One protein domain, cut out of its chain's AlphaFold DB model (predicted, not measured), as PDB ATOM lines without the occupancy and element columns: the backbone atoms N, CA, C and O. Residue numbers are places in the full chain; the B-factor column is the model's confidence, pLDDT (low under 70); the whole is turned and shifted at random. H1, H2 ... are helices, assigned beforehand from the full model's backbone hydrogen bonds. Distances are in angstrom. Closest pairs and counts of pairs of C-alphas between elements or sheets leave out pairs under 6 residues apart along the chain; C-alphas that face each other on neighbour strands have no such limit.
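AT A GLANCE: This is residues 30 to 123 of the 128 residues of an uncharacterized protein of Halobellus clavatus (UniProt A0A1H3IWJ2). A rounded cluster of crossed helices: H1 crosses between two sides, one made by H6 with H2 packed on it, the other by the antiparallel hairpin of H4 and H5. The short H3 packs on H5, and the long link of residues 42 to 53 folds back on itself. The printed part has 94 residues with six named helices, H1 to H6 in order, and no named strand: the class is all helix. It is compact, with a radius of gyration of the C-alphas of 11.7 A and spans of 30 by 28 by 23 A.

IN THESE COORDINATES: H1, residues 32 to 41, begins at C-alpha 32 (147.165, 158.113, 102.402) and is 14.7 A long. H2 is residues 54 to 61, H3 residues 67 to 70 and H4 residues 73 to 82, 13.5 A. H5, residues 86 to 100, measures 20.8 A; H6, residues 107 to 122, measures 22.6 A and ends at C-alpha 122 (141.390, 168.278, 94.185).

HOW THE PARTS SIT: H1 touches H6 at a steep tilt of 54 degrees, C-alphas 35 and 115 closest at 5.0 A. H1 touches H4, about perpendicular at 77 degrees, C-alphas 40 and 80 closest at 5.8 A. H2 touches H6, C-alphas 59 and 117 closest at 4.8 A. H3 only just touches H5, with 3 pairs of C-alphas within 8 A, 69 and 96 closest at 6.8 A. The hairpin H4 and H5 has a shallow tilt of 8 degrees, C-alphas 78 and 89 closest at 5.3 A. H4 and H6 are apart. Every O i to N i+4 pair is within hydrogen-bond range in H2, H4, H5 and H6, and 5 of 6 in H1; H3 is too short for one.

THE WHOLE: The C-alphas farthest apart, of Arg 99 and Thr 123, are 33.5 A apart. The printed part has no cut. The link from H1 to H2 is long. Residues 45 to 49, 64, 66, 102 to 103 and 123 have pLDDT under 70.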
ATOM      1  N   LEU A  30     140.323 157.932  98.736       85.19
ATOM      2  CA  LEU A  30     141.694 158.448  98.591       85.19
ATOM      3  C   LEU A  30     142.649 157.697  99.505       85.19
ATOM      4  O   LEU A  30     142.422 157.691 100.705       85.19
ATOM      5  N   THR A  31     143.739 157.107  99.023       91.38
ATOM      6  CA  THR A  31     144.710 156.495  99.945       91.38
ATOM      7  C   THR A  31     145.543 157.561 100.667       91.38
ATOM      8  O   THR A  31     145.584 158.724 100.271       91.38
ATOM      9  N   PHE A  32     146.240 157.181 101.746       90.94
ATOM     10  CA  PHE A  32     147.165 158.113 102.402       90.94
ATOM     11  C   PHE A  32     148.334 158.512 101.485       90.94
ATOM     12  O   PHE A  32     148.784 159.652 101.536       90.94
ATOM     13  N   GLN A  33     148.780 157.602 100.613       93.75
ATOM     14  CA  GLN A  33     149.794 157.894  99.599       93.75
ATOM     15  C   GLN A  33     149.308 158.987  98.637       93.75
ATOM     16  O   GLN A  33     149.999 159.988  98.470       93.75
ATOM     17  N   ASP A  34     148.096 158.847  98.092       89.56
ATOM     18  CA  ASP A  34     147.506 159.848  97.190       89.56
ATOM     19  C   ASP A  34     147.350 161.208  97.888       89.56
ATOM     20  O   ASP A  34     147.634 162.258  97.316       89.56
ATOM     21  N   ALA A  35     146.958 161.191  99.166       88.94
ATOM     22  CA  ALA A  35     146.814 162.404  99.958       88.94
ATOM     23  C   ALA A  35     148.146 163.145 100.152       88.94
ATOM     24  O   ALA A  35     148.201 164.366 100.024       88.94
ATOM     25  N   ILE A  36     149.232 162.423 100.439       90.50
ATOM     26  CA  ILE A  36     150.569 163.015 100.575       90.50
ATOM     27  C   ILE A  36     151.039 163.597  99.241       90.50
ATOM     28  O   ILE A  36     151.632 164.676  99.232       90.50
ATOM     29  N   GLU A  37     150.796 162.903  98.129       88.69
ATOM     30  CA  GLU A  37     151.149 163.395  96.795       88.69
ATOM     31  C   GLU A  37     150.406 164.692  96.457       88.69
ATOM     32  O   GLU A  37     151.042 165.650  96.022       88.69
ATOM     33  N   ALA A  38     149.109 164.779  96.763       85.88
ATOM     34  CA  ALA A  38     148.335 166.008  96.588       85.88
ATOM     35  C   ALA A  38     148.833 167.145  97.500       85.88
ATOM     36  O   ALA A  38     149.100 168.260  97.049       85.88
ATOM     37  N   LEU A  39     149.040 166.870  98.794       83.62
ATOM     38  CA  LEU A  39     149.551 167.863  99.746       83.62
ATOM     39  C   LEU A  39     150.960 168.340  99.382       83.62
ATOM     40  O   LEU A  39     151.301 169.499  99.616       83.62
ATOM     41  N   ARG A  40     151.780 167.471  98.781       85.44
ATOM     42  CA  ARG A  40     153.131 167.799  98.324       85.44
ATOM     43  C   ARG A  40     153.134 168.915  97.284       85.44
ATOM     44  O   ARG A  40     154.088 169.697  97.280       85.44
ATOM     45  N   GLU A  41     152.123 168.997  96.425       83.06
ATOM     46  CA  GLU A  41     151.978 170.086  95.449       83.06
ATOM     47  C   GLU A  41     151.702 171.427  96.141       83.06
ATOM     48  O   GLU A  41     152.216 172.464  95.724       83.06
ATOM     49  N   GLY A  42     150.968 171.385  97.255       75.94
ATOM     50  CA  GLY A  42     150.687 172.524  98.125       75.94
ATOM     51  C   GLY A  42     151.772 172.830  99.164       75.94
ATOM     52  O   GLY A  42     151.551 173.702 100.006       75.94
ATOM     53  N   ILE A  43     152.921 172.145  99.135       78.19
ATOM     54  CA  ILE A  43     154.095 172.428  99.972       78.19
ATOM     55  C   ILE A  43     155.231 172.921  99.074       78.19
ATOM     56  O   ILE A  43     155.814 172.164  98.290       78.19
ATOM     57  N   ASP A  44     155.578 174.197  99.222       73.44
ATOM     58  CA  ASP A  44     156.605 174.861  98.416       73.44
ATOM     59  C   ASP A  44     157.856 175.170  99.252       73.44
ATOM     60  O   ASP A  44     157.819 175.217 100.482       73.44
ATOM     61  N   GLY A  45     158.986 175.369  98.575       67.88
ATOM     62  CA  GLY A  45     160.260 175.752  99.171       67.88
ATOM     63  C   GLY A  45     161.367 174.698  99.066       67.88
ATOM     64  O   GLY A  45     161.250 173.672  98.393       67.88
ATOM     65  N   TYR A  46     162.501 174.998  99.709       60.47
ATOM     66  CA  TYR A  46     163.697 174.151  99.737       60.47
ATOM     67  C   TYR A  46     164.433 174.288 101.075       60.47
ATOM     68  O   TYR A  46     164.654 175.406 101.552       60.47
ATOM     69  N   GLY A  47     164.863 173.160 101.649       65.06
ATOM     70  CA  GLY A  47     165.576 173.123 102.929       65.06
ATOM     71  C   GLY A  47     164.716 173.662 104.074       65.06
ATOM     72  O   GLY A  47     163.589 173.223 104.261       65.06
ATOM     73  N   ASP A  48     165.220 174.656 104.802       65.19
ATOM     74  CA  ASP A  48     164.528 175.244 105.962       65.19
ATOM     75  C   ASP A  48     163.345 176.161 105.586       65.19
ATOM     76  O   ASP A  48     162.765 176.801 106.456       65.19
ATOM     77  N   ARG A  49     163.020 176.283 104.291       66.19
ATOM     78  CA  ARG A  49     161.922 177.120 103.771       66.19
ATOM     79  C   ARG A  49     160.741 176.311 103.238       66.19
ATOM     80  O   ARG A  49     159.922 176.870 102.517       66.19
ATOM     81  N   VAL A  50     160.729 175.003 103.481       73.62
ATOM     82  CA  VAL A  50     159.624 174.122 103.096       73.62
ATOM     83  C   VAL A  50     158.442 174.437 104.001       73.62
ATOM     84  O   VAL A  50     158.580 174.243 105.202       73.62
ATOM     85  N   HIS A  51     157.332 174.912 103.433       80.00
ATOM     86  CA  HIS A  51     156.134 175.275 104.191       80.00
ATOM     87  C   HIS A  51     154.843 174.933 103.447       80.00
ATOM     88  O   HIS A  51     154.770 175.048 102.219       80.00
ATOM     89  N   ALA A  52     153.808 174.564 104.202       78.12
ATOM     90  CA  ALA A  52     152.456 174.408 103.687       78.12
ATOM     91  C   ALA A  52     151.890 175.750 103.189       78.12
ATOM     92  O   ALA A  52     151.989 176.790 103.848       78.12
ATOM     93  N   THR A  53     151.278 175.734 102.008       76.62
ATOM     94  CA  THR A  53     150.573 176.895 101.454       76.62
ATOM     95  C   THR A  53     149.313 177.221 102.254       76.62
ATOM     96  O   THR A  53     148.732 176.378 102.934       76.62
ATOM     97  N   ALA A  54     148.829 178.460 102.126       76.50
ATOM     98  CA  ALA A  54     147.598 178.898 102.783       76.50
ATOM     99  C   ALA A  54     146.360 178.060 102.403       76.50
ATOM    100  O   ALA A  54     145.408 178.018 103.173       76.50
ATOM    101  N   GLU A  55     146.352 177.413 101.236       76.50
ATOM    102  CA  GLU A  55     145.260 176.529 100.806       76.50
ATOM    103  C   GLU A  55     145.258 175.216 101.594       76.50
ATOM    104  O   GLU A  55     144.226 174.854 102.154       76.50
ATOM    105  N   VAL A  56     146.425 174.580 101.746       75.44
ATOM    106  CA  VAL A  56     146.610 173.388 102.593       75.44
ATOM    107  C   VAL A  56     146.225 173.679 104.047       75.44
ATOM    108  O   VAL A  56     145.523 172.888 104.672       75.44
ATOM    109  N   LEU A  57     146.632 174.838 104.577       78.31
ATOM    110  CA  LEU A  57     146.306 175.233 105.950       78.31
ATOM    111  C   LEU A  57     144.802 175.410 106.164       78.31
ATOM    112  O   LEU A  57     144.277 174.908 107.148       78.31
ATOM    113  N   ARG A  58     144.095 176.076 105.240       76.75
ATOM    114  CA  ARG A  58     142.632 176.230 105.335       76.75
ATOM    115  C   ARG A  58     141.911 174.888 105.253       76.75
ATOM    116  O   ARG A  58     140.963 174.671 105.994       76.75
ATOM    117  N   ALA A  59     142.373 173.991 104.383       75.06
ATOM    118  CA  ALA A  59     141.756 172.682 104.208       75.06
ATOM    119  C   ALA A  59     141.818 171.816 105.481       75.06
ATOM    120  O   ALA A  59     140.930 170.990 105.687       75.06
ATOM    121  N   VAL A  60     142.838 172.020 106.327       74.12
ATOM    122  CA  VAL A  60     143.028 171.294 107.595       74.12
ATOM    123  C   VAL A  60     142.450 172.035 108.807       74.12
ATOM    124  O   VAL A  60     141.944 171.374 109.711       74.12
ATOM    125  N   ASP A  61     142.439 173.373 108.814       75.44
ATOM    126  CA  ASP A  61     141.891 174.186 109.918       75.44
ATOM    127  C   ASP A  61     140.414 173.856 110.200       75.44
ATOM    128  O   ASP A  61     140.006 173.669 111.347       75.44
ATOM    129  N   ASP A  62     139.630 173.654 109.136       72.25
ATOM    130  CA  ASP A  62     138.210 173.290 109.214       72.25
ATOM    131  C   ASP A  62     137.961 171.868 109.762       72.25
ATOM    132  O   ASP A  62     136.812 171.485 109.995       72.25
ATOM    133  N   LEU A  63     139.011 171.061 109.959       71.56
ATOM    134  CA  LEU A  63     138.918 169.673 110.430       71.56
ATOM    135  C   LEU A  63     139.121 169.536 111.942       71.56
ATOM    136  O   LEU A  63     139.061 168.424 112.463       71.56
ATOM    137  N   GLY A  64     139.351 170.646 112.651       68.19
ATOM    138  CA  GLY A  64     139.514 170.646 114.108       68.19
ATOM    139  C   GLY A  64     140.766 169.905 114.587       68.19
ATOM    140  O   GLY A  64     140.849 169.531 115.754       68.19
ATOM    141  N   ILE A  65     141.726 169.680 113.687       71.00
ATOM    142  CA  ILE A  65     143.005 169.035 113.977       71.00
ATOM    143  C   ILE A  65     144.029 170.126 114.320       71.00
ATOM    144  O   ILE A  65     144.063 171.157 113.647       71.00
ATOM    145  N   PRO A  66     144.901 169.920 115.322       69.44
ATOM    146  CA  PRO A  66     145.997 170.832 115.609       69.44
ATOM    147  C   PRO A  66     146.874 171.091 114.371       69.44
ATOM    148  O   PRO A  66     147.644 170.238 113.921       69.44
ATOM    149  N   ASN A  67     146.784 172.310 113.827       70.88
ATOM    150  CA  ASN A  67     147.570 172.734 112.663       70.88
ATOM    151  C   ASN A  67     149.082 172.686 112.925       70.88
ATOM    152  O   ASN A  67     149.860 172.580 111.979       70.88
ATOM    153  N   ASN A  68     149.502 172.727 114.197       75.88
ATOM    154  CA  ASN A  68     150.906 172.662 114.593       75.88
ATOM    155  C   ASN A  68     151.601 171.386 114.098       75.88
ATOM    156  O   ASN A  68     152.786 171.469 113.802       75.88
ATOM    157  N   ILE A  69     150.893 170.255 113.959       80.88
ATOM    158  CA  ILE A  69     151.465 169.002 113.442       80.88
ATOM    159  C   ILE A  69     151.734 169.101 111.937       80.88
ATOM    160  O   ILE A  69     152.816 168.736 111.486       80.88
ATOM    161  N   LEU A  70     150.789 169.635 111.157       75.38
ATOM    162  CA  LEU A  70     150.957 169.823 109.711       75.38
ATOM    163  C   LEU A  70     152.033 170.853 109.383       75.38
ATOM    164  O   LEU A  70     152.844 170.620 108.495       75.38
ATOM    165  N   THR A  71     152.069 171.960 110.122       79.19
ATOM    166  CA  THR A  71     153.096 172.997 109.962       79.19
ATOM    167  C   THR A  71     154.393 172.666 110.684       79.19
ATOM    168  O   THR A  71     155.285 173.509 110.775       79.19
ATOM    169  N   HIS A  72     154.501 171.478 111.282       86.00
ATOM    170  CA  HIS A  72     155.713 171.114 111.985       86.00
ATOM    171  C   HIS A  72     156.828 170.886 110.952       86.00
ATOM    172  O   HIS A  72     156.656 170.049 110.059       86.00
ATOM    173  N   PRO A  73     158.007 171.528 111.075       85.94
ATOM    174  CA  PRO A  73     159.049 171.457 110.047       85.94
ATOM    175  C   PRO A  73     159.477 170.030 109.683       85.94
ATOM    176  O   PRO A  73     159.846 169.754 108.545       85.94
ATOM    177  N   ARG A  74     159.420 169.097 110.643       88.62
ATOM    178  CA  ARG A  74     159.701 167.671 110.408       88.62
ATOM    179  C   ARG A  74     158.662 167.023 109.495       88.62
ATOM    180  O   ARG A  74     159.042 166.244 108.629       88.62
ATOM    181  N   VAL A  75     157.383 167.332 109.693       88.31
ATOM    182  CA  VAL A  75     156.279 166.771 108.907       88.31
ATOM    183  C   VAL A  75     156.254 167.416 107.523       88.31
ATOM    184  O   VAL A  75     156.214 166.692 106.532       88.31
ATOM    185  N   GLU A  76     156.419 168.740 107.435       88.69
ATOM    186  CA  GLU A  76     156.535 169.459 106.157       88.69
ATOM    187  C   GLU A  76     157.707 168.922 105.318       88.69
ATOM    188  O   GLU A  76     157.541 168.596 104.140       88.69
ATOM    189  N   GLN A  77     158.888 168.737 105.924       85.62
ATOM    190  CA  GLN A  77     160.020 168.108 105.238       85.62
ATOM    191  C   GLN A  77     159.792 166.626 104.939       85.62
ATOM    192  O   GLN A  77     160.259 166.143 103.907       85.62
ATOM    193  N   GLY A  78     159.088 165.914 105.820       87.94
ATOM    194  CA  GLY A  78     158.698 164.523 105.632       87.94
ATOM    195  C   GLY A  78     157.893 164.357 104.350       87.94
ATOM    196  O   GLY A  78     158.314 163.627 103.455       87.94
ATOM    197  N   ILE A  79     156.807 165.120 104.213       88.56
ATOM    198  CA  ILE A  79     155.979 165.160 103.004       88.56
ATOM    199  C   ILE A  79     156.814 165.615 101.805       88.56
ATOM    200  O   ILE A  79     156.810 164.963 100.764       88.56
ATOM    201  N   TRP A  80     157.592 166.697 101.939       87.50
ATOM    202  CA  TRP A  80     158.354 167.256 100.820       87.50
ATOM    203  C   TRP A  80     159.386 166.285 100.227       87.50
ATOM    204  O   TRP A  80     159.578 166.242  99.006       87.50
ATOM    205  N   ARG A  81     160.057 165.511 101.090       87.75
ATOM    206  CA  ARG A  81     161.168 164.619 100.730       87.75
ATOM    207  C   ARG A  81     160.732 163.184 100.453       87.75
ATOM    208  O   ARG A  81     161.346 162.528  99.611       87.75
ATOM    209  N   TYR A  82     159.714 162.707 101.159       91.25
ATOM    210  CA  TYR A  82     159.267 161.316 101.155       91.25
ATOM    211  C   TYR A  82     157.833 161.179 100.651       91.25
ATOM    212  O   TYR A  82     157.144 160.238 101.018       91.25
ATOM    213  N   SER A  83     157.383 162.073  99.761       87.69
ATOM    214  CA  SER A  83     156.029 162.000  99.199       87.69
ATOM    215  C   SER A  83     155.705 160.673  98.504       87.69
ATOM    216  O   SER A  83     154.545 160.345  98.336       87.69
ATOM    217  N   HIS A  84     156.725 159.908  98.116       88.56
ATOM    218  CA  HIS A  84     156.641 158.584  97.491       88.56
ATOM    219  C   HIS A  84     156.654 157.415  98.500       88.56
ATOM    220  O   HIS A  84     156.723 156.259  98.087       88.56
ATOM    221  N   ASP A  85     156.689 157.704  99.803       93.88
ATOM    222  CA  ASP A  85     156.774 156.727 100.890       93.88
ATOM    223  C   ASP A  85     155.899 157.171 102.075       93.88
ATOM    224  O   ASP A  85     156.358 157.793 103.043       93.88
ATOM    225  N   ALA A  86     154.609 156.841 101.984       92.75
ATOM    226  CA  ALA A  86     153.620 157.150 103.008       92.75
ATOM    227  C   ALA A  86     153.958 156.595 104.400       92.75
ATOM    228  O   ALA A  86     153.636 157.244 105.395       92.75
ATOM    229  N   ASP A  87     154.630 155.445 104.500       95.00
ATOM    230  CA  ASP A  87     155.006 154.863 105.793       95.00
ATOM    231  C   ASP A  87     156.064 155.723 106.494       95.00
ATOM    232  O   ASP A  87     155.993 155.956 107.706       95.00
ATOM    233  N   THR A  88     157.023 156.257 105.733       94.50
ATOM    234  CA  THR A  88     158.010 157.202 106.266       94.50
ATOM    235  C   THR A  88     157.344 158.498 106.731       94.50
ATOM    236  O   THR A  88     157.632 158.967 107.833       94.50
ATOM    237  N   VAL A  89     156.412 159.061 105.953       92.88
ATOM    238  CA  VAL A  89     155.678 160.276 106.357       92.88
ATOM    239  C   VAL A  89     154.821 160.019 107.599       92.88
ATOM    240  O   VAL A  89     154.850 160.816 108.538       92.88
ATOM    241  N   ARG A  90     154.124 158.877 107.655       94.56
ATOM    242  CA  ARG A  90     153.354 158.455 108.833       94.56
ATOM    243  C   ARG A  90     154.232 158.393 110.076       94.56
ATOM    244  O   ARG A  90     153.852 158.900 111.127       94.56
ATOM    245  N   ARG A  91     155.430 157.826 109.952       94.44
ATOM    246  CA  ARG A  91     156.374 157.731 111.063       94.44
ATOM    247  C   ARG A  91     156.846 159.099 111.553       94.44
ATOM    248  O   ARG A  91     157.015 159.287 112.754       94.44
ATOM    249  N   GLU A  92     157.065 160.060 110.659       93.06
ATOM    250  CA  GLU A  92     157.414 161.428 111.063       93.06
ATOM    251  C   GLU A  92     156.254 162.130 111.789       93.06
ATOM    252  O   GLU A  92     156.502 162.877 112.739       93.06
ATOM    253  N   ILE A  93     155.002 161.851 111.405       91.69
ATOM    254  CA  ILE A  93     153.802 162.306 112.126       91.69
ATOM    255  C   ILE A  93     153.762 161.686 113.527       91.69
ATOM    256  O   ILE A  93     153.672 162.423 114.505       91.69
ATOM    257  N   GLU A  94     153.902 160.361 113.639       93.25
ATOM    258  CA  GLU A  94     153.918 159.640 114.922       93.25
ATOM    259  C   GLU A  94     154.986 160.209 115.869       93.25
ATOM    260  O   GLU A  94     154.684 160.575 117.002       93.25
ATOM    261  N   ILE A  95     156.218 160.392 115.379       91.94
ATOM    262  CA  ILE A  95     157.317 160.980 116.159       91.94
ATOM    263  C   ILE A  95     157.007 162.421 116.582       91.94
ATOM    264  O   ILE A  95     157.439 162.850 117.651       91.94
ATOM    265  N   THR A  96     156.324 163.199 115.740       90.75
ATOM    266  CA  THR A  96     155.970 164.589 116.060       90.75
ATOM    267  C   THR A  96     154.904 164.632 117.150       90.75
ATOM    268  O   THR A  96     155.075 165.359 118.127       90.75
ATOM    269  N   ILE A  97     153.868 163.794 117.043       89.94
ATOM    270  CA  ILE A  97     152.825 163.650 118.066       89.94
ATOM    271  C   ILE A  97     153.451 163.253 119.408       89.94
ATOM    272  O   ILE A  97     153.254 163.944 120.399       89.94
ATOM    273  N   GLU A  98     154.287 162.209 119.433       88.88
ATOM    274  CA  GLU A  98     154.934 161.716 120.662       88.88
ATOM    275  C   GLU A  98     155.769 162.776 121.398       88.88
ATOM    276  O   GLU A  98     156.036 162.640 122.595       88.88
ATOM    277  N   ARG A  99     156.257 163.793 120.682       85.88
ATOM    278  CA  ARG A  99     157.197 164.784 121.217       85.88
ATOM    279  C   ARG A  99     156.557 166.128 121.518       85.88
ATOM    280  O   ARG A  99     157.068 166.818 122.397       85.88
ATOM    281  N   GLU A 100     155.536 166.510 120.759       80.19
ATOM    282  CA  GLU A 100     155.041 167.889 120.718       80.19
ATOM    283  C   GLU A 100     153.516 168.018 120.783       80.19
ATOM    284  O   GLU A 100     153.028 169.138 120.924       80.19
ATOM    285  N   ALA A 101     152.749 166.925 120.691       72.62
ATOM    286  CA  ALA A 101     151.310 167.015 120.897       72.62
ATOM    287  C   ALA A 101     150.995 167.106 122.398       72.62
ATOM    288  O   ALA A 101     151.303 166.196 123.167       72.62
ATOM    289  N   ASP A 102     150.359 168.208 122.796       65.75
ATOM    290  CA  ASP A 102     149.765 168.376 124.129       65.75
ATOM    291  C   ASP A 102     148.369 167.709 124.230       65.75
ATOM    292  O   ASP A 102     147.824 167.581 125.327       65.75
ATOM    293  N   ASP A 103     147.812 167.264 123.094       66.19
ATOM    294  CA  ASP A 103     146.467 166.695 122.944       66.19
ATOM    295  C   ASP A 103     146.494 165.168 122.715       66.19
ATOM    296  O   ASP A 103     147.461 164.631 122.173       66.19
ATOM    297  N   ASP A 104     145.395 164.474 123.054       77.50
ATOM    298  CA  ASP A 104     145.159 163.029 122.821       77.50
ATOM    299  C   ASP A 104     144.918 162.701 121.325       77.50
ATOM    300  O   ASP A 104     144.004 161.957 120.968       77.50
ATOM    301  N   ILE A 105     145.724 163.272 120.429       81.62
ATOM    302  CA  ILE A 105     145.615 163.050 118.988       81.62
ATOM    303  C   ILE A 105     146.466 161.873 118.519       81.62
ATOM    304  O   ILE A 105     147.598 161.660 118.953       81.62
ATOM    305  N   THR A 106     145.926 161.111 117.578       87.94
ATOM    306  CA  THR A 106     146.566 159.938 116.988       87.94
ATOM    307  C   THR A 106     147.039 160.203 115.561       87.94
ATOM    308  O   THR A 106     146.514 161.049 114.838       87.94
ATOM    309  N   ALA A 107     148.023 159.423 115.105       88.81
ATOM    310  CA  ALA A 107     148.474 159.490 113.717       88.81
ATOM    311  C   ALA A 107     147.356 159.142 112.720       88.81
ATOM    312  O   ALA A 107     147.337 159.686 111.620       88.81
ATOM    313  N   ASP A 108     146.406 158.280 113.099       88.81
ATOM    314  CA  ASP A 108     145.255 157.942 112.256       88.81
ATOM    315  C   ASP A 108     144.306 159.127 112.057       88.81
ATOM    316  O   ASP A 108     143.788 159.315 110.956       88.81
ATOM    317  N   GLU A 109     144.126 159.971 113.075       85.50
ATOM    318  CA  GLU A 109     143.351 161.209 112.956       85.50
ATOM    319  C   GLU A 109     144.025 162.211 112.020       85.50
ATOM    320  O   GLU A 109     143.364 162.753 111.135       85.50
ATOM    321  N   ILE A 110     145.346 162.386 112.131       86.88
ATOM    322  CA  ILE A 110     146.108 163.228 111.195       86.88
ATOM    323  C   ILE A 110     146.005 162.693 109.763       86.88
ATOM    324  O   ILE A 110     145.749 163.453 108.832       86.88
ATOM    325  N   VAL A 111     146.167 161.381 109.577       89.75
ATOM    326  CA  VAL A 111     146.058 160.729 108.265       89.75
ATOM    327  C   VAL A 111     144.668 160.935 107.666       89.75
ATOM    328  O   VAL A 111     144.559 161.268 106.485       89.75
ATOM    329  N   ALA A 112     143.608 160.766 108.458       86.69
ATOM    330  CA  ALA A 112     142.244 161.015 108.009       86.69
ATOM    331  C   ALA A 112     142.064 162.477 107.576       86.69
ATOM    332  O   ALA A 112     141.555 162.730 106.485       86.69
ATOM    333  N   ALA A 113     142.560 163.432 108.366       84.69
ATOM    334  CA  ALA A 113     142.482 164.845 108.016       84.69
ATOM    335  C   ALA A 113     143.266 165.194 106.748       84.69
ATOM    336  O   ALA A 113     142.794 165.978 105.931       84.69
ATOM    337  N   TYR A 114     144.428 164.578 106.532       87.12
ATOM    338  CA  TYR A 114     145.213 164.796 105.315       87.12
ATOM    339  C   TYR A 114     144.495 164.271 104.079       87.12
ATOM    340  O   TYR A 114     144.516 164.926 103.042       87.12
ATOM    341  N   ARG A 115     143.818 163.124 104.192       89.00
ATOM    342  CA  ARG A 115     142.991 162.579 103.107       89.00
ATOM    343  C   ARG A 115     141.842 163.523 102.761       89.00
ATOM    344  O   ARG A 115     141.612 163.776 101.583       89.00
ATOM    345  N   VAL A 116     141.177 164.092 103.764       84.69
ATOM    346  CA  VAL A 116     140.110 165.082 103.547       84.69
ATOM    347  C   VAL A 116     140.651 166.364 102.930       84.69
ATOM    348  O   VAL A 116     140.100 166.856 101.950       84.69
ATOM    349  N   ALA A 117     141.760 166.886 103.450       83.19
ATOM    350  CA  ALA A 117     142.389 168.078 102.902       83.19
ATOM    351  C   ALA A 117     142.796 167.881 101.436       83.19
ATOM    352  O   ALA A 117     142.511 168.738 100.606       83.19
ATOM    353  N   ALA A 118     143.383 166.731 101.100       86.00
ATOM    354  CA  ALA A 118     143.704 166.371  99.725       86.00
ATOM    355  C   ALA A 118     142.457 166.297  98.829       86.00
ATOM    356  O   ALA A 118     142.454 166.887  97.752       86.00
ATOM    357  N   ALA A 119     141.377 165.656  99.293       84.56
ATOM    358  CA  ALA A 119     140.110 165.590  98.557       84.56
ATOM    359  C   ALA A 119     139.547 166.987  98.245       84.56
ATOM    360  O   ALA A 119     139.044 167.246  97.152       84.56
ATOM    361  N   ARG A 120     139.663 167.910  99.205       82.06
ATOM    362  CA  ARG A 120     139.199 169.294  99.069       82.06
ATOM    363  C   ARG A 120     140.076 170.132  98.148       82.06
ATOM    364  O   ARG A 120     139.546 171.003  97.470       82.06
ATOM    365  N   LEU A 121     141.383 169.875  98.105       79.25
ATOM    366  CA  LEU A 121     142.302 170.540  97.175       79.25
ATOM    367  C   LEU A 121     142.072 170.094  95.724       79.25
ATOM    368  O   LEU A 121     142.198 170.910  94.815       79.25
ATOM    369  N   ASP A 122     141.703 168.828  95.514       73.50
ATOM    370  CA  ASP A 122     141.390 168.278  94.185       73.50
ATOM    371  C   ASP A 122     139.960 168.626  93.717       73.50
ATOM    372  O   ASP A 122     139.625 168.545  92.533       73.50
ATOM    373  N   THR A 123     139.096 169.074  94.635       60.72
ATOM    374  CA  THR A 123     137.747 169.536  94.298       60.72
ATOM    375  C   THR A 123     137.798 170.990  93.814       60.72
ATOM    376  O   THR A 123     138.176 171.875  94.585       60.72
TER     377      THR A 123